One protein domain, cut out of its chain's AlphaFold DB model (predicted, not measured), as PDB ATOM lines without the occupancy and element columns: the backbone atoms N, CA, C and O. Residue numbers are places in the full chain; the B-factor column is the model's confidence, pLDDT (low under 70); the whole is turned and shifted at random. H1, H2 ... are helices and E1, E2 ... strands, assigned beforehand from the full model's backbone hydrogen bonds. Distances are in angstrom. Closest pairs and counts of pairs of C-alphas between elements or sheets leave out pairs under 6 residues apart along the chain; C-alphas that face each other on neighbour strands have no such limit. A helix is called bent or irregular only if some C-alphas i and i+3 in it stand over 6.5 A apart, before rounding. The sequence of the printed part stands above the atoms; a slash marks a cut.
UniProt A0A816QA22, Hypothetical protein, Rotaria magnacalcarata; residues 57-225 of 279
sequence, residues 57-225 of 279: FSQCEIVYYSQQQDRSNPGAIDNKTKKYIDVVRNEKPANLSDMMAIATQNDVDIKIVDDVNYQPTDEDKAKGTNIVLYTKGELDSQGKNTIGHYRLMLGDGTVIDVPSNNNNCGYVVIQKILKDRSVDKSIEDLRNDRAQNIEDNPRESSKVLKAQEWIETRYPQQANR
ATOM      1  N   PHE A  57     -10.641 -19.489  -2.000       76.94
ATOM      2  CA  PHE A  57      -9.301 -19.263  -2.543       76.94
ATOM      3  C   PHE A  57      -8.272 -20.254  -1.977       76.94
ATOM      4  O   PHE A  57      -7.545 -20.895  -2.734       76.94
ATOM      5  N   SER A  58      -8.251 -20.437  -0.653       78.56
ATOM      6  CA  SER A  58      -7.333 -21.376   0.008       78.56
ATOM      7  C   SER A  58      -7.555 -22.821  -0.455       78.56
ATOM      8  O   SER A  58      -6.609 -23.595  -0.580       78.56
ATOM      9  N   GLN A  59      -8.803 -23.201  -0.739       75.94
ATOM     10  CA  GLN A  59      -9.129 -24.519  -1.283       75.94
ATOM     11  C   GLN A  59      -8.671 -24.683  -2.733       75.94
ATOM     12  O   GLN A  59      -8.125 -25.733  -3.071       75.94
ATOM     13  N   CYS A  60      -8.818 -23.655  -3.570       80.88
ATOM     14  CA  CYS A  60      -8.258 -23.655  -4.922       80.88
ATOM     15  C   CYS A  60      -6.736 -23.842  -4.893       80.88
ATOM     16  O   CYS A  60      -6.204 -24.633  -5.670       80.88
ATOM     17  N   GLU A  61      -6.035 -23.183  -3.965       80.12
ATOM     18  CA  GLU A  61      -4.600 -23.408  -3.766       80.12
ATOM     19  C   GLU A  61      -4.297 -24.848  -3.329       80.12
ATOM     20  O   GLU A  61      -3.370 -25.459  -3.861       80.12
ATOM     21  N   ILE A  62      -5.087 -25.422  -2.412       82.88
ATOM     22  CA  ILE A  62      -4.950 -26.831  -2.005       82.88
ATOM     23  C   ILE A  62      -5.046 -27.756  -3.221       82.88
ATOM     24  O   ILE A  62      -4.177 -28.610  -3.393       82.88
ATOM     25  N   VAL A  63      -6.073 -27.588  -4.061       83.94
ATOM     26  CA  VAL A  63      -6.265 -28.407  -5.267       83.94
ATOM     27  C   VAL A  63      -5.084 -28.220  -6.210       83.94
ATOM     28  O   VAL A  63      -4.409 -29.197  -6.530       83.94
ATOM     29  N   TYR A  64      -4.770 -26.973  -6.560       83.81
ATOM     30  CA  TYR A  64      -3.688 -26.639  -7.481       83.81
ATOM     31  C   TYR A  64      -2.354 -27.264  -7.056       83.81
ATOM     32  O   TYR A  64      -1.709 -27.943  -7.851       83.81
ATOM     33  N   TYR A  65      -1.950 -27.094  -5.793       84.06
ATOM     34  CA  TYR A  65      -0.691 -27.656  -5.307       84.06
ATOM     35  C   TYR A  65      -0.745 -29.174  -5.106       84.06
ATOM     36  O   TYR A  65       0.283 -29.826  -5.254       84.06
ATOM     37  N   SER A  66      -1.909 -29.766  -4.818       83.81
ATOM     38  CA  SER A  66      -2.037 -31.227  -4.691       83.81
ATOM     39  C   SER A  66      -1.893 -31.984  -6.012       83.81
ATOM     40  O   SER A  66      -1.538 -33.160  -6.000       83.81
ATOM     41  N   GLN A  67      -2.157 -31.318  -7.137       85.44
ATOM     42  CA  GLN A  67      -2.072 -31.901  -8.477       85.44
ATOM     43  C   GLN A  67      -0.672 -31.760  -9.093       85.44
ATOM     44  O   GLN A  67      -0.362 -32.407 -10.092       85.44
ATOM     45  N   GLN A  68       0.187 -30.924  -8.506       83.56
ATOM     46  CA  GLN A  68       1.558 -30.721  -8.971       83.56
ATOM     47  C   GLN A  68       2.413 -31.958  -8.672       83.56
ATOM     48  O   GLN A  68       2.393 -32.494  -7.565       83.56
ATOM     49  N   GLN A  69       3.199 -32.387  -9.659       70.94
ATOM     50  CA  GLN A  69       4.153 -33.495  -9.535       70.94
ATOM     51  C   GLN A  69       5.576 -33.040  -9.886       70.94
ATOM     52  O   GLN A  69       6.253 -33.662 -10.708       70.94
ATOM     53  N   ASP A  70       6.019 -31.924  -9.308       70.25
ATOM     54  CA  ASP A  70       7.379 -31.436  -9.520       70.25
ATOM     55  C   ASP A  70       8.403 -32.247  -8.705       70.25
ATOM     56  O   ASP A  70       8.711 -31.953  -7.550       70.25
ATOM     57  N   ARG A  71       8.963 -33.269  -9.359       66.50
ATOM     58  CA  ARG A  71      10.005 -34.150  -8.805       66.50
ATOM     59  C   ARG A  71      11.418 -33.587  -8.963       66.50
ATOM     60  O   ARG A  71      12.382 -34.257  -8.598       66.50
ATOM     61  N   SER A  72      11.575 -32.407  -9.568       60.75
ATOM     62  CA  SER A  72      12.883 -31.943 -10.043       60.75
ATOM     63  C   SER A  72      13.815 -31.469  -8.923       60.75
ATOM     64  O   SER A  72      15.028 -31.409  -9.135       60.75
ATOM     65  N   ASN A  73      13.297 -31.198  -7.717       58.31
ATOM     66  CA  ASN A  73      14.126 -30.926  -6.543       58.31
ATOM     67  C   ASN A  73      13.340 -31.095  -5.224       58.31
ATOM     68  O   ASN A  73      12.762 -30.118  -4.729       58.31
ATOM     69  N   PRO A  74      13.291 -32.303  -4.628       63.06
ATOM     70  CA  PRO A  74      12.634 -32.492  -3.344       63.06
ATOM     71  C   PRO A  74      13.434 -31.741  -2.275       63.06
ATOM     72  O   PRO A  74      14.485 -32.181  -1.813       63.06
ATOM     73  N   GLY A  75      12.959 -30.549  -1.911       68.00
ATOM     74  CA  GLY A  75      13.498 -29.796  -0.782       68.00
ATOM     75  C   GLY A  75      13.414 -30.597   0.524       68.00
ATOM     76  O   GLY A  75      12.809 -31.664   0.594       68.00
ATOM     77  N   ALA A  76      13.998 -30.076   1.604       78.81
ATOM     78  CA  ALA A  76      13.936 -30.752   2.898       78.81
ATOM     79  C   ALA A  76      12.480 -30.948   3.370       78.81
ATOM     80  O   ALA A  76      11.698 -29.996   3.412       78.81
ATOM     81  N   ILE A  77      12.140 -32.175   3.777       82.88
ATOM     82  CA  ILE A  77      10.836 -32.493   4.367       82.88
ATOM     83  C   ILE A  77      10.805 -31.986   5.812       82.88
ATOM     84  O   ILE A  77      11.553 -32.474   6.667       82.88
ATOM     85  N   ASP A  78       9.927 -31.025   6.098       79.25
ATOM     86  CA  ASP A  78       9.725 -30.525   7.457       79.25
ATOM     87  C   ASP A  78       9.037 -31.570   8.365       79.25
ATOM     88  O   ASP A  78       8.369 -32.505   7.913       79.25
ATOM     89  N   ASN A  79       9.202 -31.433   9.685       79.62
ATOM     90  CA  ASN A  79       8.659 -32.397  10.654       79.62
ATOM     91  C   ASN A  79       7.129 -32.510  10.609       79.62
ATOM     92  O   ASN A  79       6.578 -33.544  10.982       79.62
ATOM     93  N   LYS A  80       6.436 -31.450  10.184       75.38
ATOM     94  CA  LYS A  80       4.976 -31.444  10.083       75.38
ATOM     95  C   LYS A  80       4.521 -32.295   8.899       75.38
ATOM     96  O   LYS A  80       3.616 -33.109   9.049       75.38
ATOM     97  N   THR A  81       5.205 -32.162   7.772       77.06
ATOM     98  CA  THR A  81       4.997 -32.957   6.565       77.06
ATOM     99  C   THR A  81       5.301 -34.430   6.840       77.06
ATOM    100  O   THR A  81       4.483 -35.276   6.500       77.06
ATOM    101  N   LYS A  82       6.378 -34.746   7.577       80.69
ATOM    102  CA  LYS A  82       6.664 -36.125   8.034       80.69
ATOM    103  C   LYS A  82       5.525 -36.725   8.861       80.69
ATOM    104  O   LYS A  82       5.038 -37.801   8.544       80.69
ATOM    105  N   LYS A  83       5.033 -35.996   9.872       79.38
ATOM    106  CA  LYS A  83       3.877 -36.446  10.669       79.38
ATOM    107  C   LYS A  83       2.631 -36.656   9.810       79.38
ATOM    108  O   LYS A  83       1.876 -37.589  10.049       79.38
ATOM    109  N   TYR A  84       2.401 -35.784   8.831       79.00
ATOM    110  CA  TYR A  84       1.265 -35.916   7.927       79.00
ATOM    111  C   TYR A  84       1.363 -37.186   7.072       79.00
ATOM    112  O   TYR A  84       0.371 -37.900   6.949       79.00
ATOM    113  N   ILE A  85       2.551 -37.498   6.544       79.88
ATOM    114  CA  ILE A  85       2.826 -38.740   5.807       79.88
ATOM    115  C   ILE A  85       2.472 -39.964   6.665       79.88
ATOM    116  O   ILE A  85       1.723 -40.834   6.219       79.88
ATOM    117  N   ASP A  86       2.949 -40.008   7.913       80.69
ATOM    118  CA  ASP A  86       2.681 -41.128   8.824       80.69
ATOM    119  C   ASP A  86       1.182 -41.294   9.101       80.69
ATOM    120  O   ASP A  86       0.667 -42.411   9.140       80.69
ATOM    121  N   VAL A  87       0.451 -40.190   9.262       77.56
ATOM    122  CA  VAL A  87      -0.996 -40.222   9.512       77.56
ATOM    123  C   VAL A  87      -1.768 -40.681   8.267       77.56
ATOM    124  O   VAL A  87      -2.707 -41.465   8.396       77.56
ATOM    125  N   VAL A  88      -1.357 -40.275   7.058       79.56
ATOM    126  CA  VAL A  88      -1.948 -40.762   5.794       79.56
ATOM    127  C   VAL A  88      -1.817 -42.283   5.660       79.56
ATOM    128  O   VAL A  88      -2.789 -42.939   5.275       79.56
ATOM    129  N   ARG A  89      -0.659 -42.848   6.030       83.31
ATOM    130  CA  ARG A  89      -0.429 -44.305   6.040       83.31
ATOM    131  C   ARG A  89      -1.337 -45.028   7.043       83.31
ATOM    132  O   ARG A  89      -1.894 -46.069   6.720       83.31
ATOM    133  N   ASN A  90      -1.547 -44.445   8.225       74.44
ATOM    134  CA  ASN A  90      -2.147 -45.114   9.387       74.44
ATOM    135  C   ASN A  90      -3.589 -44.656   9.717       74.44
ATOM    136  O   ASN A  90      -3.887 -44.360  10.867       74.44
ATOM    137  N   GLU A  91      -4.496 -44.631   8.732       68.62
ATOM    138  CA  GLU A  91      -5.960 -44.425   8.906       68.62
ATOM    139  C   GLU A  91      -6.508 -42.982   8.946       68.62
ATOM    140  O   GLU A  91      -7.640 -42.746   9.395       68.62
ATOM    141  N   LYS A  92      -5.795 -41.995   8.393       73.12
ATOM    142  CA  LYS A  92      -6.409 -40.678   8.145       73.12
ATOM    143  C   LYS A  92      -7.636 -40.782   7.220       73.12
ATOM    144  O   LYS A  92      -7.536 -41.478   6.205       73.12
ATOM    145  N   PRO A  93      -8.745 -40.061   7.479       76.19
ATOM    146  CA  PRO A  93      -9.766 -39.815   6.463       76.19
ATOM    147  C   PRO A  93      -9.176 -39.117   5.233       76.19
ATOM    148  O   PRO A  93      -8.402 -38.169   5.379       76.19
ATOM    149  N   ALA A  94      -9.565 -39.557   4.035       80.50
ATOM    150  CA  ALA A  94      -9.192 -38.869   2.800       80.50
ATOM    151  C   ALA A  94      -9.802 -37.460   2.778       80.50
ATOM    152  O   ALA A  94     -11.021 -37.298   2.880       80.50
ATOM    153  N   ASN A  95      -8.964 -36.439   2.619       79.12
ATOM    154  CA  ASN A  95      -9.424 -35.069   2.394       79.12
ATOM    155  C   ASN A  95      -9.395 -34.706   0.897       79.12
ATOM    156  O   ASN A  95      -8.943 -35.492   0.065       79.12
ATOM    157  N   LEU A  96      -9.832 -33.484   0.564       78.88
ATOM    158  CA  LEU A  96      -9.793 -32.939  -0.801       78.88
ATOM    159  C   LEU A  96      -8.426 -33.116  -1.471       78.88
ATOM    160  O   LEU A  96      -8.348 -33.571  -2.604       78.88
ATOM    161  N   SER A  97      -7.345 -32.780  -0.762       84.25
ATOM    162  CA  SER A  97      -5.993 -32.889  -1.311       84.25
ATOM    163  C   SER A  97      -5.630 -34.330  -1.647       84.25
ATOM    164  O   SER A  97      -5.026 -34.570  -2.687       84.25
ATOM    165  N   ASP A  98      -5.983 -35.275  -0.778       85.81
ATOM    166  CA  ASP A  98      -5.677 -36.686  -0.981       85.81
ATOM    167  C   ASP A  98      -6.462 -37.231  -2.185       85.81
ATOM    168  O   ASP A  98      -5.870 -37.853  -3.063       85.81
ATOM    169  N   MET A  99      -7.757 -36.911  -2.287       87.62
ATOM    170  CA  MET A  99      -8.608 -37.314  -3.414       87.62
ATOM    171  C   MET A  99      -8.102 -36.755  -4.751       87.62
ATOM    172  O   MET A  99      -7.935 -37.515  -5.703       87.62
ATOM    173  N   MET A 100      -7.810 -35.450  -4.818       88.12
ATOM    174  CA  MET A 100      -7.330 -34.805  -6.047       88.12
ATOM    175  C   MET A 100      -5.934 -35.297  -6.441       88.12
ATOM    176  O   MET A 100      -5.703 -35.586  -7.612       88.12
ATOM    177  N   ALA A 101      -5.019 -35.457  -5.480       88.56
ATOM    178  CA  ALA A 101      -3.674 -35.954  -5.757       88.56
ATOM    179  C   ALA A 101      -3.699 -37.390  -6.296       88.56
ATOM    180  O   ALA A 101      -3.054 -37.674  -7.304       88.56
ATOM    181  N   ILE A 102      -4.459 -38.289  -5.656       91.19
ATOM    182  CA  ILE A 102      -4.573 -39.683  -6.104       91.19
ATOM    183  C   ILE A 102      -5.239 -39.737  -7.483       91.19
ATOM    184  O   ILE A 102      -4.764 -40.458  -8.356       91.19
ATOM    185  N   ALA A 103      -6.297 -38.958  -7.716       91.00
ATOM    186  CA  ALA A 103      -6.937 -38.894  -9.025       91.00
ATOM    187  C   ALA A 103      -5.956 -38.444 -10.119       91.00
ATOM    188  O   ALA A 103      -5.788 -39.148 -11.114       91.00
ATOM    189  N   THR A 104      -5.216 -37.354  -9.893       90.00
ATOM    190  CA  THR A 104      -4.209 -36.858 -10.841       90.00
ATOM    191  C   THR A 104      -3.068 -37.850 -11.070       90.00
ATOM    192  O   THR A 104      -2.625 -38.017 -12.202       90.00
ATOM    193  N   GLN A 105      -2.604 -38.562 -10.041       90.19
ATOM    194  CA  GLN A 105      -1.576 -39.606 -10.191       90.19
ATOM    195  C   GLN A 105      -2.013 -40.783 -11.060       90.19
ATOM    196  O   GLN A 105      -1.166 -41.447 -11.650       90.19
ATOM    197  N   ASN A 106      -3.315 -41.055 -11.109       91.00
ATOM    198  CA  ASN A 106      -3.881 -42.172 -11.854       91.00
ATOM    199  C   ASN A 106      -4.637 -41.702 -13.110       91.00
ATOM    200  O   ASN A 106      -5.446 -42.458 -13.651       91.00
ATOM    201  N   ASP A 107      -4.391 -40.464 -13.560       91.06
ATOM    202  CA  ASP A 107      -5.010 -39.859 -14.746       91.06
ATOM    203  C   ASP A 107      -6.546 -39.988 -14.748       91.06
ATOM    204  O   ASP A 107      -7.177 -40.386 -15.730       91.06
ATOM    205  N   VAL A 108      -7.155 -39.770 -13.580       90.38
ATOM    206  CA  VAL A 108      -8.607 -39.766 -13.378       90.38
ATOM    207  C   VAL A 108      -9.065 -38.320 -13.268       90.38
ATOM    208  O   VAL A 108      -8.608 -37.587 -12.391       90.38
ATOM    209  N   ASP A 109     -10.027 -37.934 -14.102       88.75
ATOM    210  CA  ASP A 109     -10.758 -36.689 -13.905       88.75
ATOM    211  C   ASP A 109     -11.862 -36.903 -12.864       88.75
ATOM    212  O   ASP A 109     -12.760 -37.739 -13.046       88.75
ATOM    213  N   ILE A 110     -11.763 -36.178 -11.750       89.44
ATOM    214  CA  ILE A 110     -12.764 -36.176 -10.685       89.44
ATOM    215  C   ILE A 110     -13.252 -34.755 -10.434       89.44
ATOM    216  O   ILE A 110     -12.476 -33.800 -10.419       89.44
ATOM    217  N   LYS A 111     -14.540 -34.640 -10.134       88.19
ATOM    218  CA  LYS A 111     -15.151 -33.419  -9.625       88.19
ATOM    219  C   LYS A 111     -15.874 -33.753  -8.340       88.19
ATOM    220  O   LYS A 111     -16.797 -34.565  -8.335       88.19
ATOM    221  N   ILE A 112     -15.428 -33.143  -7.249       86.06
ATOM    222  CA  ILE A 112     -16.052 -33.335  -5.946       86.06
ATOM    223  C   ILE A 112     -17.039 -32.192  -5.713       86.06
ATOM    224  O   ILE A 112     -16.660 -31.027  -5.815       86.06
ATOM    225  N   VAL A 113     -18.293 -32.524  -5.424       81.38
ATOM    226  CA  VAL A 113     -19.402 -31.579  -5.232       81.38
ATOM    227  C   VAL A 113     -20.053 -31.805  -3.869       81.38
ATOM    228  O   VAL A 113     -20.181 -32.940  -3.419       81.38
ATOM    229  N   ASP A 114     -20.453 -30.734  -3.192       76.81
ATOM    230  CA  ASP A 114     -21.111 -30.773  -1.880       76.81
ATOM    231  C   ASP A 114     -22.628 -30.516  -1.956       76.81
ATOM    232  O   ASP A 114     -23.278 -30.291  -0.935       76.81
ATOM    233  N   ASP A 115     -23.194 -30.593  -3.163       75.25
ATOM    234  CA  ASP A 115     -24.624 -30.494  -3.438       75.25
ATOM    235  C   ASP A 115     -25.206 -31.873  -3.770       75.25
ATOM    236  O   ASP A 115     -24.905 -32.466  -4.804       75.25
ATOM    237  N   VAL A 116     -26.082 -32.375  -2.897       72.69
ATOM    238  CA  VAL A 116     -26.767 -33.668  -3.069       72.69
ATOM    239  C   VAL A 116     -27.698 -33.712  -4.282       72.69
ATOM    240  O   VAL A 116     -28.029 -34.801  -4.743       72.69
ATOM    241  N   ASN A 117     -28.113 -32.552  -4.798       79.50
ATOM    242  CA  ASN A 117     -28.984 -32.435  -5.965       79.50
ATOM    243  C   ASN A 117     -28.212 -32.148  -7.254       79.50
ATOM    244  O   ASN A 117     -28.843 -31.977  -8.303       79.50
ATOM    245  N   TYR A 118     -26.876 -32.106  -7.189       82.75
ATOM    246  CA  TYR A 118     -26.032 -31.823  -8.338       82.75
ATOM    247  C   TYR A 118     -26.413 -32.701  -9.533       82.75
ATOM    248  O   TYR A 118     -26.573 -33.915  -9.407       82.75
ATOM    249  N   GLN A 119     -26.539 -32.084 -10.704       85.50
ATOM    250  CA  GLN A 119     -26.763 -32.786 -11.961       85.50
ATOM    251  C   GLN A 119     -25.541 -32.595 -12.859       85.50
ATOM    252  O   GLN A 119     -25.123 -31.450 -13.053       85.50
ATOM    253  N   PRO A 120     -24.970 -33.671 -13.439       84.12
ATOM    254  CA  PRO A 120     -23.842 -33.551 -14.349       84.12
ATOM    255  C   PRO A 120     -24.176 -32.643 -15.530       84.12
ATOM    256  O   PRO A 120     -25.149 -32.868 -16.262       84.12
ATOM    257  N   THR A 121     -23.335 -31.634 -15.716       85.62
ATOM    258  CA  THR A 121     -23.392 -30.723 -16.855       85.62
ATOM    259  C   THR A 121     -22.994 -31.450 -18.139       85.62
ATOM    260  O   THR A 121     -22.386 -32.525 -18.109       85.62
ATOM    261  N   ASP A 122     -23.306 -30.859 -19.292       86.56
ATOM    262  CA  ASP A 122     -22.863 -31.404 -20.581       86.56
ATOM    263  C   ASP A 122     -21.332 -31.442 -20.692       86.56
ATOM    264  O   ASP A 122     -20.782 -32.342 -21.324       86.56
ATOM    265  N   GLU A 123     -20.636 -30.519 -20.022       85.38
ATOM    266  CA  GLU A 123     -19.177 -30.516 -19.938       85.38
ATOM    267  C   GLU A 123     -18.646 -31.713 -19.140       85.38
ATOM    268  O   GLU A 123     -17.744 -32.401 -19.621       85.38
ATOM    269  N   ASP A 124     -19.228 -32.005 -17.968       85.00
ATOM    270  CA  ASP A 124     -18.819 -33.162 -17.156       85.00
ATOM    271  C   ASP A 124     -19.000 -34.467 -17.952       85.00
ATOM    272  O   ASP A 124     -18.122 -35.331 -17.974       85.00
ATOM    273  N   LYS A 125     -20.128 -34.591 -18.666       87.31
ATOM    274  CA  LYS A 125     -20.427 -35.755 -19.513       87.31
ATOM    275  C   LYS A 125     -19.456 -35.874 -20.683       87.31
ATOM    276  O   LYS A 125     -18.988 -36.971 -20.970       87.31
ATOM    277  N   ALA A 126     -19.140 -34.764 -21.352       85.31
ATOM    278  CA  ALA A 126     -18.227 -34.751 -22.493       85.31
ATOM    279  C   ALA A 126     -16.788 -35.120 -22.101       85.31
ATOM    280  O   ALA A 126     -16.096 -35.785 -22.869       85.31
ATOM    281  N   LYS A 127     -16.346 -34.710 -20.906       85.19
ATOM    282  CA  LYS A 127     -15.021 -35.041 -20.361       85.19
ATOM    283  C   LYS A 127     -14.947 -36.442 -19.753       85.19
ATOM    284  O   LYS A 127     -13.847 -36.949 -19.547       85.19
ATOM    285  N   GLY A 128     -16.090 -37.072 -19.479       86.19
ATOM    286  CA  GLY A 128     -16.140 -38.321 -18.719       86.19
ATOM    287  C   GLY A 128     -15.721 -38.125 -17.259       86.19
ATOM    288  O   GLY A 128     -15.134 -39.027 -16.660       86.19
ATOM    289  N   THR A 129     -15.981 -36.940 -16.702       88.19
ATOM    290  CA  THR A 129     -15.614 -36.572 -15.334       88.19
ATOM    291  C   THR A 129     -16.359 -37.449 -14.330       88.19
ATOM    292  O   THR A 129     -17.585 -37.570 -14.376       88.19
ATOM    293  N   ASN A 130     -15.635 -38.033 -13.374       91.06
ATOM    294  CA  ASN A 130     -16.247 -38.798 -12.290       91.06
ATOM    295  C   ASN A 130     -16.761 -37.837 -11.219       91.06
ATOM    296  O   ASN A 130     -15.985 -37.097 -10.608       91.06
ATOM    297  N   ILE A 131     -18.068 -37.858 -10.974       90.69
ATOM    298  CA  ILE A 131     -18.699 -36.974  -9.998       90.69
ATOM    299  C   ILE A 131     -18.715 -37.653  -8.626       90.69
ATOM    300  O   ILE A 131     -19.315 -38.711  -8.438       90.69
ATOM    301  N   VAL A 132     -18.060 -37.028  -7.652       90.56
ATOM    302  CA  VAL A 132     -17.997 -37.494  -6.264       90.56
ATOM    303  C   VAL A 132     -18.790 -36.534  -5.387       90.56
ATOM    304  O   VAL A 132     -18.464 -35.357  -5.281       90.56
ATOM    305  N   LEU A 133     -19.823 -37.035  -4.726       87.00
ATOM    306  CA  LEU A 133     -20.645 -36.260  -3.805       87.00
ATOM    307  C   LEU A 133     -20.053 -36.325  -2.403       87.00
ATOM    308  O   LEU A 133     -19.839 -37.413  -1.871       87.00
ATOM    309  N   TYR A 134     -19.837 -35.175  -1.777       83.56
ATOM    310  CA  TYR A 134     -19.421 -35.083  -0.387       83.56
ATOM    311  C   TYR A 134     -20.588 -34.638   0.491       83.56
ATOM    312  O   TYR A 134     -21.129 -33.546   0.346       83.56
ATOM    313  N   THR A 135     -20.968 -35.487   1.440       77.75
ATOM    314  CA  THR A 135     -21.903 -35.131   2.507       77.75
ATOM    315  C   THR A 135     -21.108 -34.684   3.724       77.75
ATOM    316  O   THR A 135     -20.310 -35.444   4.272       77.75
ATOM    317  N   LYS A 136     -21.326 -33.440   4.151       73.94
ATOM    318  CA  LYS A 136     -20.670 -32.867   5.332       73.94
ATOM    319  C   LYS A 136     -21.060 -33.655   6.586       73.94
ATOM    320  O   LYS A 136     -22.198 -34.096   6.715       73.94
ATOM    321  N   GLY A 137     -20.109 -33.814   7.504       67.56
ATOM    322  CA  GLY A 137     -20.387 -34.391   8.815       67.56
ATOM    323  C   GLY A 137     -21.265 -33.462   9.656       67.56
ATOM    324  O   GLY A 137     -21.130 -32.236   9.600       67.56
ATOM    325  N   GLU A 138     -22.155 -34.053  10.442       66.12
ATOM    326  CA  GLU A 138     -23.039 -33.354  11.375       66.12
ATOM    327  C   GLU A 138     -22.516 -33.448  12.812       66.12
ATOM    328  O   GLU A 138     -21.588 -34.209  13.106       66.12
ATOM    329  N   LEU A 139     -23.103 -32.669  13.721       65.81
ATOM    330  CA  LEU A 139     -22.858 -32.842  15.150       65.81
ATOM    331  C   LEU A 139     -23.555 -34.117  15.626       65.81
ATOM    332  O   LEU A 139     -24.748 -34.298  15.399       65.81
ATOM    333  N   ASP A 140     -22.816 -34.991  16.303       64.12
ATOM    334  CA  ASP A 140     -23.405 -36.141  16.975       64.12
ATOM    335  C   ASP A 140     -24.196 -35.723  18.230       64.12
ATOM    336  O   ASP A 140     -24.218 -34.562  18.649       64.12
ATOM    337  N   SER A 141     -24.829 -36.700  18.882       71.06
ATOM    338  CA  SER A 141     -25.588 -36.497  20.124       71.06
ATOM    339  C   SER A 141     -24.752 -35.960  21.298       71.06
ATOM    340  O   SER A 141     -25.314 -35.615  22.335       71.06
ATOM    341  N   GLN A 142     -23.422 -35.924  21.172       69.94
ATOM    342  CA  GLN A 142     -22.480 -35.401  22.162       69.94
ATOM    343  C   GLN A 142     -21.949 -34.009  21.772       69.94
ATOM    344  O   GLN A 142     -21.104 -33.456  22.474       69.94
ATOM    345  N   GLY A 143     -22.444 -33.428  20.673       58.91
ATOM    346  CA  GLY A 143     -22.002 -32.132  20.165       58.91
ATOM    347  C   GLY A 143     -20.621 -32.177  19.509       58.91
ATOM    348  O   GLY A 143     -19.972 -31.136  19.382       58.91
ATOM    349  N   LYS A 144     -20.144 -33.359  19.102       59.97
ATOM    350  CA  LYS A 144     -18.877 -33.528  18.390       59.97
ATOM    351  C   LYS A 144     -19.136 -33.626  16.888       59.97
ATOM    352  O   LYS A 144     -20.071 -34.284  16.451       59.97
ATOM    353  N   ASN A 145     -18.288 -32.984  16.084       61.69
ATOM    354  CA  ASN A 145     -18.373 -33.111  14.629       61.69
ATOM    355  C   ASN A 145     -18.043 -34.547  14.206       61.69
ATOM    356  O   ASN A 145     -16.974 -35.071  14.532       61.69
ATOM    357  N   THR A 146     -18.956 -35.152  13.458       65.94
ATOM    358  CA  THR A 146     -18.721 -36.404  12.742       65.94
ATOM    359  C   THR A 146     -17.895 -36.148  11.482       65.94
ATOM    360  O   THR A 146     -17.770 -35.018  11.007       65.94
ATOM    361  N   ILE A 147     -17.276 -37.205  10.959       70.44
ATOM    362  CA  ILE A 147     -16.488 -37.145   9.725       70.44
ATOM    363  C   ILE A 147     -17.464 -37.165   8.545       70.44
ATOM    364  O   ILE A 147     -18.405 -37.956   8.538       70.44
ATOM    365  N   GLY A 148     -17.248 -36.299   7.553       75.00
ATOM    366  CA  GLY A 148     -18.055 -36.310   6.331       75.00
ATOM    367  C   GLY A 148     -17.843 -37.563   5.477       75.00
ATOM    368  O   GLY A 148     -16.871 -38.301   5.640       75.00
ATOM    369  N   HIS A 149     -18.757 -37.795   4.542       83.12
ATOM    370  CA  HIS A 149     -18.846 -39.034   3.774       83.12
ATOM    371  C   HIS A 149     -18.843 -38.775   2.270       83.12
ATOM    372  O   HIS A 149     -19.489 -37.838   1.806       83.12
ATOM    373  N   TYR A 150     -18.151 -39.619   1.506       86.44
ATOM    374  CA  TYR A 150     -18.106 -39.528   0.046       86.44
ATOM    375  C   TYR A 150     -18.990 -40.592  -0.597       86.44
ATOM    376  O   TYR A 150     -18.965 -41.754  -0.198       86.44
ATOM    377  N   ARG A 151     -19.719 -40.199  -1.638       90.44
ATOM    378  CA  ARG A 151     -20.532 -41.068  -2.493       90.44
ATOM    379  C   ARG A 151     -20.143 -40.866  -3.951       90.44
ATOM    380  O   ARG A 151     -19.642 -39.806  -4.319       90.44
ATOM    381  N   LEU A 152     -20.376 -41.873  -4.783       93.31
ATOM    382  CA  LEU A 152     -20.079 -41.814  -6.213       93.31
ATOM    383  C   LEU A 152     -21.377 -41.632  -6.995       93.31
ATOM    384  O   LEU A 152     -22.336 -42.364  -6.762       93.31
ATOM    385  N   MET A 153     -21.404 -40.689  -7.930       92.31
ATOM    386  CA  MET A 153     -22.476 -40.582  -8.912       92.31
ATOM    387  C   MET A 153     -22.052 -41.286 -10.199       92.31
ATOM    388  O   MET A 153     -21.005 -40.995 -10.776       92.31
ATOM    389  N   LEU A 154     -22.870 -42.242 -10.624       88.75
ATOM    390  CA  LEU A 154     -22.682 -43.006 -11.849       88.75
ATOM    391  C   LEU A 154     -23.145 -42.198 -13.072       88.75
ATOM    392  O   LEU A 154     -23.849 -41.198 -12.949       88.75
ATOM    393  N   GLY A 155     -22.761 -42.642 -14.271       82.00
ATOM    394  CA  GLY A 155     -23.060 -41.928 -15.522       82.00
ATOM    395  C   GLY A 155     -24.553 -41.785 -15.854       82.00
ATOM    396  O   GLY A 155     -24.919 -40.919 -16.642       82.00
ATOM    397  N   ASP A 156     -25.417 -42.600 -15.245       83.69
ATOM    398  CA  ASP A 156     -26.880 -42.500 -15.333       83.69
ATOM    399  C   ASP A 156     -27.486 -41.509 -14.316       83.69
ATOM    400  O   ASP A 156     -28.703 -41.335 -14.275       83.69
ATOM    401  N   GLY A 157     -26.649 -40.857 -13.501       83.75
ATOM    402  CA  GLY A 157     -27.050 -39.960 -12.418       83.75
ATOM    403  C   GLY A 157     -27.340 -40.669 -11.092       83.75
ATOM    404  O   GLY A 157     -27.600 -39.998 -10.093       83.75
ATOM    405  N   THR A 158     -27.273 -42.003 -11.039       90.00
ATOM    406  CA  THR A 158     -27.511 -42.759  -9.806       90.00
ATOM    407  C   THR A 158     -26.387 -42.506  -8.807       90.00
ATOM    408  O   THR A 158     -25.211 -42.719  -9.100       90.00
ATOM    409  N   VAL A 159     -26.748 -42.100  -7.589       91.69
ATOM    410  CA  VAL A 159     -25.801 -41.936  -6.482       91.69
ATOM    411  C   VAL A 159     -25.697 -43.240  -5.706       91.69
ATOM    412  O   VAL A 159     -26.695 -43.745  -5.195       91.69
ATOM    413  N   ILE A 160     -24.480 -43.763  -5.582       92.31
ATOM    414  CA  ILE A 160     -24.196 -44.974  -4.820       92.31
ATOM    415  C   ILE A 160     -23.305 -44.678  -3.618       92.31
ATOM    416  O   ILE A 160     -22.364 -43.881  -3.673       92.31
ATOM    417  N   ASP A 161     -23.601 -45.374  -2.526       91.50
ATOM    418  CA  ASP A 161     -22.723 -45.459  -1.371       91.50
ATOM    419  C   ASP A 161     -21.792 -46.661  -1.553       91.50
ATOM    420  O   ASP A 161     -22.257 -47.794  -1.711       91.50
ATOM    421  N   VAL A 162     -20.483 -46.417  -1.601       88.81
ATOM    422  CA  VAL A 162     -19.499 -47.491  -1.763       88.81
ATOM    423  C   VAL A 162     -19.194 -48.048  -0.371       88.81
ATOM    424  O   VAL A 162     -18.695 -47.294   0.469       88.81
ATOM    425  N   PRO A 163     -19.462 -49.343  -0.100       87.31
ATOM    426  CA  PRO A 163     -19.261 -49.913   1.226       87.31
ATOM    427  C   PRO A 163     -17.843 -49.661   1.738       87.31
ATOM    428  O   PRO A 163     -16.858 -50.000   1.081       87.31
ATOM    429  N   SER A 164     -17.747 -49.066   2.923       81.00
ATOM    430  CA  SER A 164     -16.477 -48.725   3.553       81.00
ATOM    431  C   SER A 164     -16.550 -48.986   5.050       81.00
ATOM    432  O   SER A 164     -17.592 -48.780   5.669       81.00
ATOM    433  N   ASN A 165     -15.429 -49.416   5.624       74.62
ATOM    434  CA  ASN A 165     -15.246 -49.487   7.068       74.62
ATOM    435  C   ASN A 165     -14.291 -48.368   7.497       74.62
ATOM    436  O   ASN A 165     -13.334 -48.061   6.778       74.62
ATOM    437  N   ASN A 166     -14.499 -47.829   8.699       70.50
ATOM    438  CA  ASN A 166     -13.640 -46.814   9.317       70.50
ATOM    439  C   ASN A 166     -13.526 -45.531   8.457       70.50
ATOM    440  O   ASN A 166     -14.442 -45.157   7.730       70.50
ATOM    441  N   ASN A 167     -12.381 -44.850   8.528       72.88
ATOM    442  CA  ASN A 167     -12.080 -43.578   7.862       72.88
ATOM    443  C   ASN A 167     -11.723 -43.726   6.364       72.88
ATOM    444  O   ASN A 167     -10.867 -43.005   5.849       72.88
ATOM    445  N   ASN A 168     -12.321 -44.688   5.654       81.31
ATOM    446  CA  ASN A 168     -11.895 -45.066   4.300       81.31
ATOM    447  C   ASN A 168     -12.842 -44.635   3.172       81.31
ATOM    448  O   ASN A 168     -12.543 -44.924   2.017       81.31
ATOM    449  N   CYS A 169     -13.947 -43.940   3.466       84.88
ATOM    450  CA  CYS A 169     -14.987 -43.610   2.483       84.88
ATOM    451  C   CYS A 169     -14.450 -42.953   1.193       84.88
ATOM    452  O   CYS A 169     -14.778 -43.396   0.097       84.88
ATOM    453  N   GLY A 170     -13.550 -41.966   1.288       86.56
ATOM    454  CA  GLY A 170     -12.942 -41.361   0.094       86.56
ATOM    455  C   GLY A 170     -12.030 -42.324  -0.684       86.56
ATOM    456  O   GLY A 170     -12.105 -42.401  -1.910       86.56
ATOM    457  N   TYR A 171     -11.228 -43.130   0.019       90.06
ATOM    458  CA  TYR A 171     -10.337 -44.109  -0.614       90.06
ATOM    459  C   TYR A 171     -11.108 -45.206  -1.354       90.06
ATOM    460  O   TYR A 171     -10.705 -45.575  -2.454       90.06
ATOM    461  N   VAL A 172     -12.227 -45.701  -0.807       92.50
ATOM    462  CA  VAL A 172     -13.036 -46.718  -1.505       92.50
ATOM    463  C   VAL A 172     -13.741 -46.158  -2.739       92.50
ATOM    464  O   VAL A 172     -13.903 -46.878  -3.721       92.50
ATOM    465  N   VAL A 173     -14.119 -44.873  -2.734       93.81
ATOM    466  CA  VAL A 173     -14.699 -44.215  -3.914       93.81
ATOM    467  C   VAL A 173     -13.670 -44.150  -5.040       93.81
ATOM    468  O   VAL A 173     -13.962 -44.579  -6.155       93.81
ATOM    469  N   ILE A 174     -12.444 -43.699  -4.752       94.50
ATOM    470  CA  ILE A 174     -11.368 -43.688  -5.753       94.50
ATOM    471  C   ILE A 174     -11.011 -45.108  -6.193       94.50
ATOM    472  O   ILE A 174     -10.885 -45.353  -7.389       94.50
ATOM    473  N   GLN A 175     -10.916 -46.062  -5.264       95.81
ATOM    474  CA  GLN A 175     -10.697 -47.472  -5.596       95.81
ATOM    475  C   GLN A 175     -11.758 -47.991  -6.573       95.81
ATOM    476  O   GLN A 175     -11.413 -48.667  -7.539       95.81
ATOM    477  N   LYS A 176     -13.041 -47.672  -6.356       95.81
ATOM    478  CA  LYS A 176     -14.125 -48.069  -7.261       95.81
ATOM    479  C   LYS A 176     -13.939 -47.468  -8.655       95.81
ATOM    480  O   LYS A 176     -14.029 -48.211  -9.628       95.81
ATOM    481  N   ILE A 177     -13.633 -46.170  -8.740       95.31
ATOM    482  CA  ILE A 177     -13.372 -45.480 -10.015       95.31
ATOM    483  C   ILE A 177     -12.193 -46.130 -10.756       95.31
ATOM    484  O   ILE A 177     -12.271 -46.394 -11.953       95.31
ATOM    485  N   LEU A 178     -11.102 -46.430 -10.047       95.44
ATOM    486  CA  LEU A 178      -9.924 -47.082 -10.622       95.44
ATOM    487  C   LEU A 178     -10.231 -48.504 -11.094       95.44
ATOM    488  O   LEU A 178      -9.863 -48.875 -12.210       95.44
ATOM    489  N   LYS A 179     -10.976 -49.272 -10.296       94.88
ATOM    490  CA  LYS A 179     -11.385 -50.635 -10.639       94.88
ATOM    491  C   LYS A 179     -12.241 -50.675 -11.904       94.88
ATOM    492  O   LYS A 179     -12.033 -51.549 -12.742       94.88
ATOM    493  N   ASP A 180     -13.139 -49.707 -12.086       92.62
ATOM    494  CA  ASP A 180     -13.949 -49.579 -13.306       92.62
ATOM    495  C   ASP A 180     -13.096 -49.274 -14.549       92.62
ATOM    496  O   ASP A 180     -13.481 -49.598 -15.671       92.62
ATOM    497  N   ARG A 181     -11.887 -48.733 -14.352       91.00
ATOM    498  CA  ARG A 181     -10.865 -48.515 -15.388       91.00
ATOM    499  C   ARG A 181      -9.830 -49.642 -15.462       91.00
ATOM    500  O   ARG A 181      -8.780 -49.466 -16.070       91.00
ATOM    501  N   SER A 182     -10.118 -50.805 -14.875       93.62
ATOM    502  CA  SER A 182      -9.209 -51.963 -14.825       93.62
ATOM    503  C   SER A 182      -7.880 -51.703 -14.096       93.62
ATOM    504  O   SER A 182      -6.893 -52.392 -14.346       93.62
ATOM    505  N   VAL A 183      -7.850 -50.735 -13.176       94.81
ATOM    506  CA  VAL A 183      -6.723 -50.486 -12.268       94.81
ATOM    507  C   VAL A 183      -7.094 -51.025 -10.888       94.81
ATOM    508  O   VAL A 183      -7.910 -50.437 -10.179       94.81
ATOM    509  N   ASP A 184      -6.507 -52.159 -10.509       94.00
ATOM    510  CA  ASP A 184      -6.760 -52.789  -9.212       94.00
ATOM    511  C   ASP A 184      -5.737 -52.302  -8.177       94.00
ATOM    512  O   ASP A 184      -4.555 -52.636  -8.250       94.00
ATOM    513  N   LYS A 185      -6.191 -51.464  -7.241       94.94
ATOM    514  CA  LYS A 185      -5.399 -50.964  -6.110       94.94
ATOM    515  C   LYS A 185      -6.156 -51.197  -4.817       94.94
ATOM    516  O   LYS A 185      -7.344 -50.877  -4.717       94.94
ATOM    517  N   SER A 186      -5.480 -51.715  -3.801       94.31
ATOM    518  CA  SER A 186      -6.028 -51.781  -2.450       94.31
ATOM    519  C   SER A 186      -6.073 -50.386  -1.806       94.31
ATOM    520  O   SER A 186      -5.422 -49.447  -2.261       94.31
ATOM    521  N   ILE A 187      -6.835 -50.228  -0.717       91.81
ATOM    522  CA  ILE A 187      -6.823 -48.981   0.071       91.81
ATOM    523  C   ILE A 187      -5.410 -48.695   0.603       91.81
ATOM    524  O   ILE A 187      -4.997 -47.538   0.663       91.81
ATOM    525  N   GLU A 188      -4.676 -49.742   0.981       93.31
ATOM    526  CA  GLU A 188      -3.295 -49.639   1.451       93.31
ATOM    527  C   GLU A 188      -2.373 -49.103   0.349       93.31
ATOM    528  O   GLU A 188      -1.614 -48.168   0.604       93.31
ATOM    529  N   ASP A 189      -2.520 -49.588  -0.888       95.00
ATOM    530  CA  ASP A 189      -1.770 -49.070  -2.038       95.00
ATOM    531  C   ASP A 189      -2.054 -47.581  -2.256       95.00
ATOM    532  O   ASP A 189      -1.128 -46.787  -2.376       95.00
ATOM    533  N   LEU A 190      -3.326 -47.164  -2.215       93.88
ATOM    534  CA  LEU A 190      -3.697 -45.754  -2.386       93.88
ATOM    535  C   LEU A 190      -3.112 -44.850  -1.290       93.88
ATOM    536  O   LEU A 190      -2.711 -43.714  -1.562       93.88
ATOM    537  N   ARG A 191      -3.056 -45.334  -0.045       91.38
ATOM    538  CA  ARG A 191      -2.440 -44.604   1.074       91.38
ATOM    539  C   ARG A 191      -0.929 -44.503   0.910       91.38
ATOM    540  O   ARG A 191      -0.375 -43.423   1.119       91.38
ATOM    541  N   ASN A 192      -0.282 -45.596   0.521       93.62
ATOM    542  CA  ASN A 192       1.159 -45.644   0.306       93.62
ATOM    543  C   ASN A 192       1.584 -44.783  -0.887       93.62
ATOM    544  O   ASN A 192       2.521 -44.000  -0.750       93.62
ATOM    545  N   ASP A 193       0.844 -44.825  -1.993       92.00
ATOM    546  CA  ASP A 193       1.060 -43.963  -3.159       92.00
ATOM    547  C   ASP A 193       0.935 -42.483  -2.784       92.00
ATOM    548  O   ASP A 193       1.784 -41.659  -3.141       92.00
ATOM    549  N   ARG A 194      -0.098 -42.128  -2.006       90.44
ATOM    550  CA  ARG A 194      -0.272 -40.750  -1.537       90.44
ATOM    551  C   ARG A 194       0.872 -40.318  -0.624       90.44
ATOM    552  O   ARG A 194       1.384 -39.212  -0.785       90.44
ATOM    553  N   ALA A 195       1.265 -41.169   0.319       91.00
ATOM    554  CA  ALA A 195       2.375 -40.920   1.230       91.00
ATOM    555  C   ALA A 195       3.695 -40.714   0.471       91.00
ATOM    556  O   ALA A 195       4.382 -39.720   0.704       91.00
ATOM    557  N   GLN A 196       3.997 -41.591  -0.491       90.88
ATOM    558  CA  GLN A 196       5.180 -41.482  -1.340       90.88
ATOM    559  C   GLN A 196       5.161 -40.192  -2.162       90.88
ATOM    560  O   GLN A 196       6.153 -39.479  -2.233       90.88
ATOM    561  N   ASN A 197       4.012 -39.819  -2.727       88.31
ATOM    562  CA  ASN A 197       3.906 -38.573  -3.476       88.31
ATOM    563  C   ASN A 197       4.195 -37.329  -2.624       88.31
ATOM    564  O   ASN A 197       4.760 -36.366  -3.137       88.31
ATOM    565  N   ILE A 198       3.831 -37.342  -1.341       88.31
ATOM    566  CA  ILE A 198       4.156 -36.250  -0.417       88.31
ATOM    567  C   ILE A 198       5.664 -36.211  -0.141       88.31
ATOM    568  O   ILE A 198       6.244 -35.124  -0.103       88.31
ATOM    569  N   GLU A 199       6.298 -37.377   0.018       89.38
ATOM    570  CA  GLU A 199       7.753 -37.502   0.173       89.38
ATOM    571  C   GLU A 199       8.508 -37.000  -1.064       89.38
ATOM    572  O   GLU A 199       9.503 -36.288  -0.926       89.38
ATOM    573  N   ASP A 200       7.990 -37.291  -2.258       87.31
ATOM    574  CA  ASP A 200       8.579 -36.886  -3.535       87.31
ATOM    575  C   ASP A 200       8.338 -35.400  -3.862       87.31
ATOM    576  O   ASP A 200       9.101 -34.805  -4.621       87.31
ATOM    577  N   ASN A 201       7.287 -34.783  -3.298       86.81
ATOM    578  CA  ASN A 201       6.866 -33.401  -3.584       86.81
ATOM    579  C   ASN A 201       6.678 -32.573  -2.291       86.81
ATOM    580  O   ASN A 201       5.586 -32.046  -2.021       86.81
ATOM    581  N   PRO A 202       7.721 -32.420  -1.456       85.25
ATOM    582  CA  PRO A 202       7.569 -31.862  -0.115       85.25
ATOM    583  C   PRO A 202       7.264 -30.362  -0.107       85.25
ATOM    584  O   PRO A 202       6.568 -29.878   0.785       85.25
ATOM    585  N   ARG A 203       7.733 -29.608  -1.109       86.19
ATOM    586  CA  ARG A 203       7.470 -28.163  -1.228       86.19
ATOM    587  C   ARG A 203       5.984 -27.879  -1.447       86.19
ATOM    588  O   ARG A 203       5.402 -27.057  -0.739       86.19
ATOM    589  N   GLU A 204       5.385 -28.586  -2.394       86.75
ATOM    590  CA  GLU A 204       3.981 -28.419  -2.773       86.75
ATOM    591  C   GLU A 204       3.063 -28.963  -1.682       86.75
ATOM    592  O   GLU A 204       2.113 -28.291  -1.277       86.75
ATOM    593  N   SER A 205       3.442 -30.088  -1.074       85.56
ATOM    594  CA  SER A 205       2.763 -30.609   0.111       85.56
ATOM    595  C   SER A 205       2.812 -29.628   1.288       85.56
ATOM    596  O   SER A 205       1.792 -29.402   1.934       85.56
ATOM    597  N   SER A 206       3.940 -28.956   1.540       84.62
ATOM    598  CA  SER A 206       4.034 -27.939   2.601       84.62
ATOM    599  C   SER A 206       3.067 -26.768   2.368       84.62
ATOM    600  O   SER A 206       2.468 -26.262   3.321       84.62
ATOM    601  N   LYS A 207       2.847 -26.349   1.112       86.56
ATOM    602  CA  LYS A 207       1.849 -25.314   0.783       86.56
ATOM    603  C   LYS A 207       0.424 -25.790   1.047       86.56
ATOM    604  O   LYS A 207      -0.332 -25.069   1.696       86.56
ATOM    605  N   VAL A 208       0.092 -27.015   0.632       85.06
ATOM    606  CA  VAL A 208      -1.200 -27.649   0.942       85.06
ATOM    607  C   VAL A 208      -1.448 -27.662   2.454       85.06
ATOM    608  O   VAL A 208      -2.501 -27.219   2.911       85.06
ATOM    609  N   LEU A 209      -0.470 -28.113   3.245       81.81
ATOM    610  CA  LEU A 209      -0.607 -28.223   4.701       81.81
ATOM    611  C   LEU A 209      -0.761 -26.865   5.394       81.81
ATOM    612  O   LEU A 209      -1.479 -26.764   6.389       81.81
ATOM    613  N   LYS A 210      -0.102 -25.816   4.886       83.44
ATOM    614  CA  LYS A 210      -0.258 -24.447   5.402       83.44
ATOM    615  C   LYS A 210      -1.647 -23.889   5.118       83.44
ATOM    616  O   LYS A 210      -2.234 -23.277   6.007       83.44
ATOM    617  N   ALA A 211      -2.178 -24.115   3.917       81.44
ATOM    618  CA  ALA A 211      -3.535 -23.701   3.570       81.44
ATOM    619  C   ALA A 211      -4.580 -24.430   4.436       81.44
ATOM    620  O   ALA A 211      -5.474 -23.791   4.987       81.44
ATOM    621  N   GLN A 212      -4.418 -25.743   4.646       77.75
ATOM    622  CA  GLN A 212      -5.284 -26.529   5.537       77.75
ATOM    623  C   GLN A 212      -5.258 -26.006   6.978       77.75
ATOM    624  O   GLN A 212      -6.307 -25.705   7.542       77.75
ATOM    625  N   GLU A 213      -4.066 -25.806   7.548       78.06
ATOM    626  CA  GLU A 213      -3.907 -25.283   8.912       78.06
ATOM    627  C   GLU A 213      -4.501 -23.884   9.080       78.06
ATOM    628  O   GLU A 213      -5.070 -23.561  10.127       78.06
ATOM    629  N   TRP A 214      -4.361 -23.031   8.064       80.81
ATOM    630  CA  TRP A 214      -4.903 -21.682   8.110       80.81
ATOM    631  C   TRP A 214      -6.428 -21.704   8.259       80.81
ATOM    632  O   TRP A 214      -6.952 -20.979   9.112       80.81
ATOM    633  N   ILE A 215      -7.109 -22.573   7.499       74.62
ATOM    634  CA  ILE A 215      -8.560 -22.777   7.599       74.62
ATOM    635  C   ILE A 215      -8.913 -23.433   8.938       74.62
ATOM    636  O   ILE A 215      -9.779 -22.927   9.642       74.62
ATOM    637  N   GLU A 216      -8.206 -24.493   9.342       72.44
ATOM    638  CA  GLU A 216      -8.392 -25.177  10.635       72.44
ATOM    639  C   GLU A 216      -8.331 -24.234  11.834       72.44
ATOM    640  O   GLU A 216      -9.167 -24.303  12.734       72.44
ATOM    641  N   THR A 217      -7.374 -23.311  11.824       74.06
ATOM    642  CA  THR A 217      -7.134 -22.406  12.949       74.06
ATOM    643  C   THR A 217      -8.147 -21.263  13.010       74.06
ATOM    644  O   THR A 217      -8.542 -20.846  14.098       74.06
ATOM    645  N   ARG A 218      -8.545 -20.708  11.859       75.69
ATOM    646  CA  ARG A 218      -9.401 -19.506  11.798       75.69
ATOM    647  C   ARG A 218     -10.881 -19.828  11.656       75.69
ATOM    648  O   ARG A 218     -11.716 -19.060  12.125       75.69
ATOM    649  N   TYR A 219     -11.177 -20.971  11.057       70.50
ATOM    650  CA  TYR A 219     -12.507 -21.410  10.668       70.50
ATOM    651  C   TYR A 219     -12.703 -22.892  11.046       70.50
ATOM    652  O   TYR A 219     -12.941 -23.738  10.184       70.50
ATOM    653  N   PRO A 220     -12.604 -23.255  12.342       61.56
ATOM    654  CA  PRO A 220     -12.611 -24.652  12.790       61.56
ATOM    655  C   PRO A 220     -13.932 -25.388  12.506       61.56
ATOM    656  O   PRO A 220     -13.947 -26.610  12.355       61.56
ATOM    657  N   GLN A 221     -15.050 -24.660  12.402       59.66
ATOM    658  CA  GLN A 221     -16.335 -25.243  11.991       59.66
ATOM    659  C   GLN A 221     -16.323 -25.611  10.499       59.66
ATOM    660  O   GLN A 221     -16.930 -26.595  10.094       59.66
ATOM    661  N   GLN A 222     -15.605 -24.838   9.690       59.91
ATOM    662  CA  GLN A 222     -15.410 -25.028   8.259       59.91
ATOM    663  C   GLN A 222     -14.333 -26.087   7.995       59.91
ATOM    664  O   GLN A 222     -14.418 -26.805   7.010       59.91
ATOM    665  N   ALA A 223     -13.384 -26.242   8.917       52.72
ATOM    666  CA  ALA A 223     -12.287 -27.196   8.880       52.72
ATOM    667  C   ALA A 223     -12.714 -28.666   8.967       52.72
ATOM    668  O   ALA A 223     -12.321 -29.479   8.137       52.72
ATOM    669  N   ASN A 224     -13.604 -28.990   9.916       44.03
ATOM    670  CA  ASN A 224     -14.255 -30.310   9.993       44.03
ATOM    671  C   ASN A 224     -15.206 -30.575   8.813       44.03
ATOM    672  O   ASN A 224     -15.693 -31.689   8.641       44.03
ATOM    673  N   ARG A 225     -15.481 -29.541   8.014       48.91
ATOM    674  CA  ARG A 225     -16.362 -29.544   6.844       48.91
ATOM    675  C   ARG A 225     -15.594 -29.247   5.558       48.91
ATOM    676  O   ARG A 225     -16.210 -28.870   4.564       48.91
TER     677      ARG A 225
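What this domain is: This is residues 57 to 225 of the 279 residues of the protein "Hypothetical protein" of Rotaria magnacalcarata (UniProt A0A816QA22). A small three-stranded sheet with H3 and H5 over one face makes one side of the domain, and H3 is also the middle piece that joins it to a group of helices, in which H1 and H6 pack on H3, H7 packs on H1, and H2 packs on H6 and H7. The hairpin of E2 and E3 runs out into a long loop, residues 136 to 148, H4 sits by one end of the sheet, and short H8 folds back on the end of H7. The printed part has 169 residues, with eight named helices and three named strands in the order H1 H2 H3 E1 H4 E2 E3 H5 H6 H7 H8. The sheet is mixed, in the order E1 E2 E3, and the class is mostly helix. The whole is compact, with a radius of gyration of the C-alphas of 16.0 A, and its outline is rounded, spanning 46 by 42 by 31 A.

Where its parts are: H1, residues 57 to 67, begins with C-alpha 57 at (-9.301, -19.263, -2.543) and is 15.7 A long. H2 holds residues 79 to 89, also 15.7 A, and H3 residues 96 to 105, 14.1 A. E1 is residues 110 to 113, H4 residues 122 to 127, E2 residues 130 to 135, 16.3 A, and E3 residues 149 to 153, 13.3 A. H5, residues 166 to 180, is 22.8 A long, with C-alpha 166 at (-13.640, -46.814, 9.317); it is irregular, with C-alphas 167 and 170 8.1 A apart. H6 is residues 187 to 200, 19.9 A. H7, residues 202 to 218, is the longest helix at 24.1 A, and H8 is residues 220 to 223, ending with C-alpha 223 at (-12.287, -27.196, 8.880).

How they stand to each other: E1 and E2 are parallel at 30 degrees, with N 111 and O 130 2.9 A apart, within hydrogen-bond range. E1, H4 and E2 form a strand-helix-strand unit, two parallel neighbour strands with a helix between, and its crossover is right-handed. E2 and E3 are an antiparallel hairpin, with N 133 and O 151 at 2.8 A. H3 and H5 lie on the same face of the sheet, giving two layers, one of strands and one of helices. H5 has a height over the sheet of 9.6 A and runs along the strands, at 11 degrees to E2 on the local plane. H3 lies over E1 at a height over the sheet of 9.4 A. H4 only grazes the sheet, with residues 124 to 125. H3 touches H5 at a shallow tilt of 27 degrees, the closest C-alphas being those of Met 99 and Gly 170, 6.9 A apart. H1 touches H3, with the C-alphas of Ser 66 and Ala 101 closest at 5.1 A. H6 touches H3 about perpendicular, at 88 degrees, with the C-alphas of Ile 102 and Arg 194 closest at 6.4 A. H2 touches H6, opposite ways at 19 degrees, closest at the C-alphas of Ile 85 and Ala 195, 5.1 A. H7 touches H1, opposite ways at 26 degrees, closest at the C-alphas of Ile 62 and Val 208, 4.8 A. H8 touches H7, the C-alphas of Glu 216 and Ala 223 being closest at 4.7 A. The O i to N i+4 pairs are within hydrogen-bond range throughout H1, H2, H3, H4, H6 and H7, in 9 of 11 cases in H5, and H8 is too short for one.

The domain as a whole: The C-alphas farthest apart are those of Ser 72 and Ser 141, 49.1 A. The printed part has no cut. The links H1 to H2, E2 to E3 and E3 to H5 are long. The mean pLDDT of the printed part is 81.8, and 21 residues are under 70: 71 to 75, 91, 137 to 140, 142 to 146 and 220 to 225.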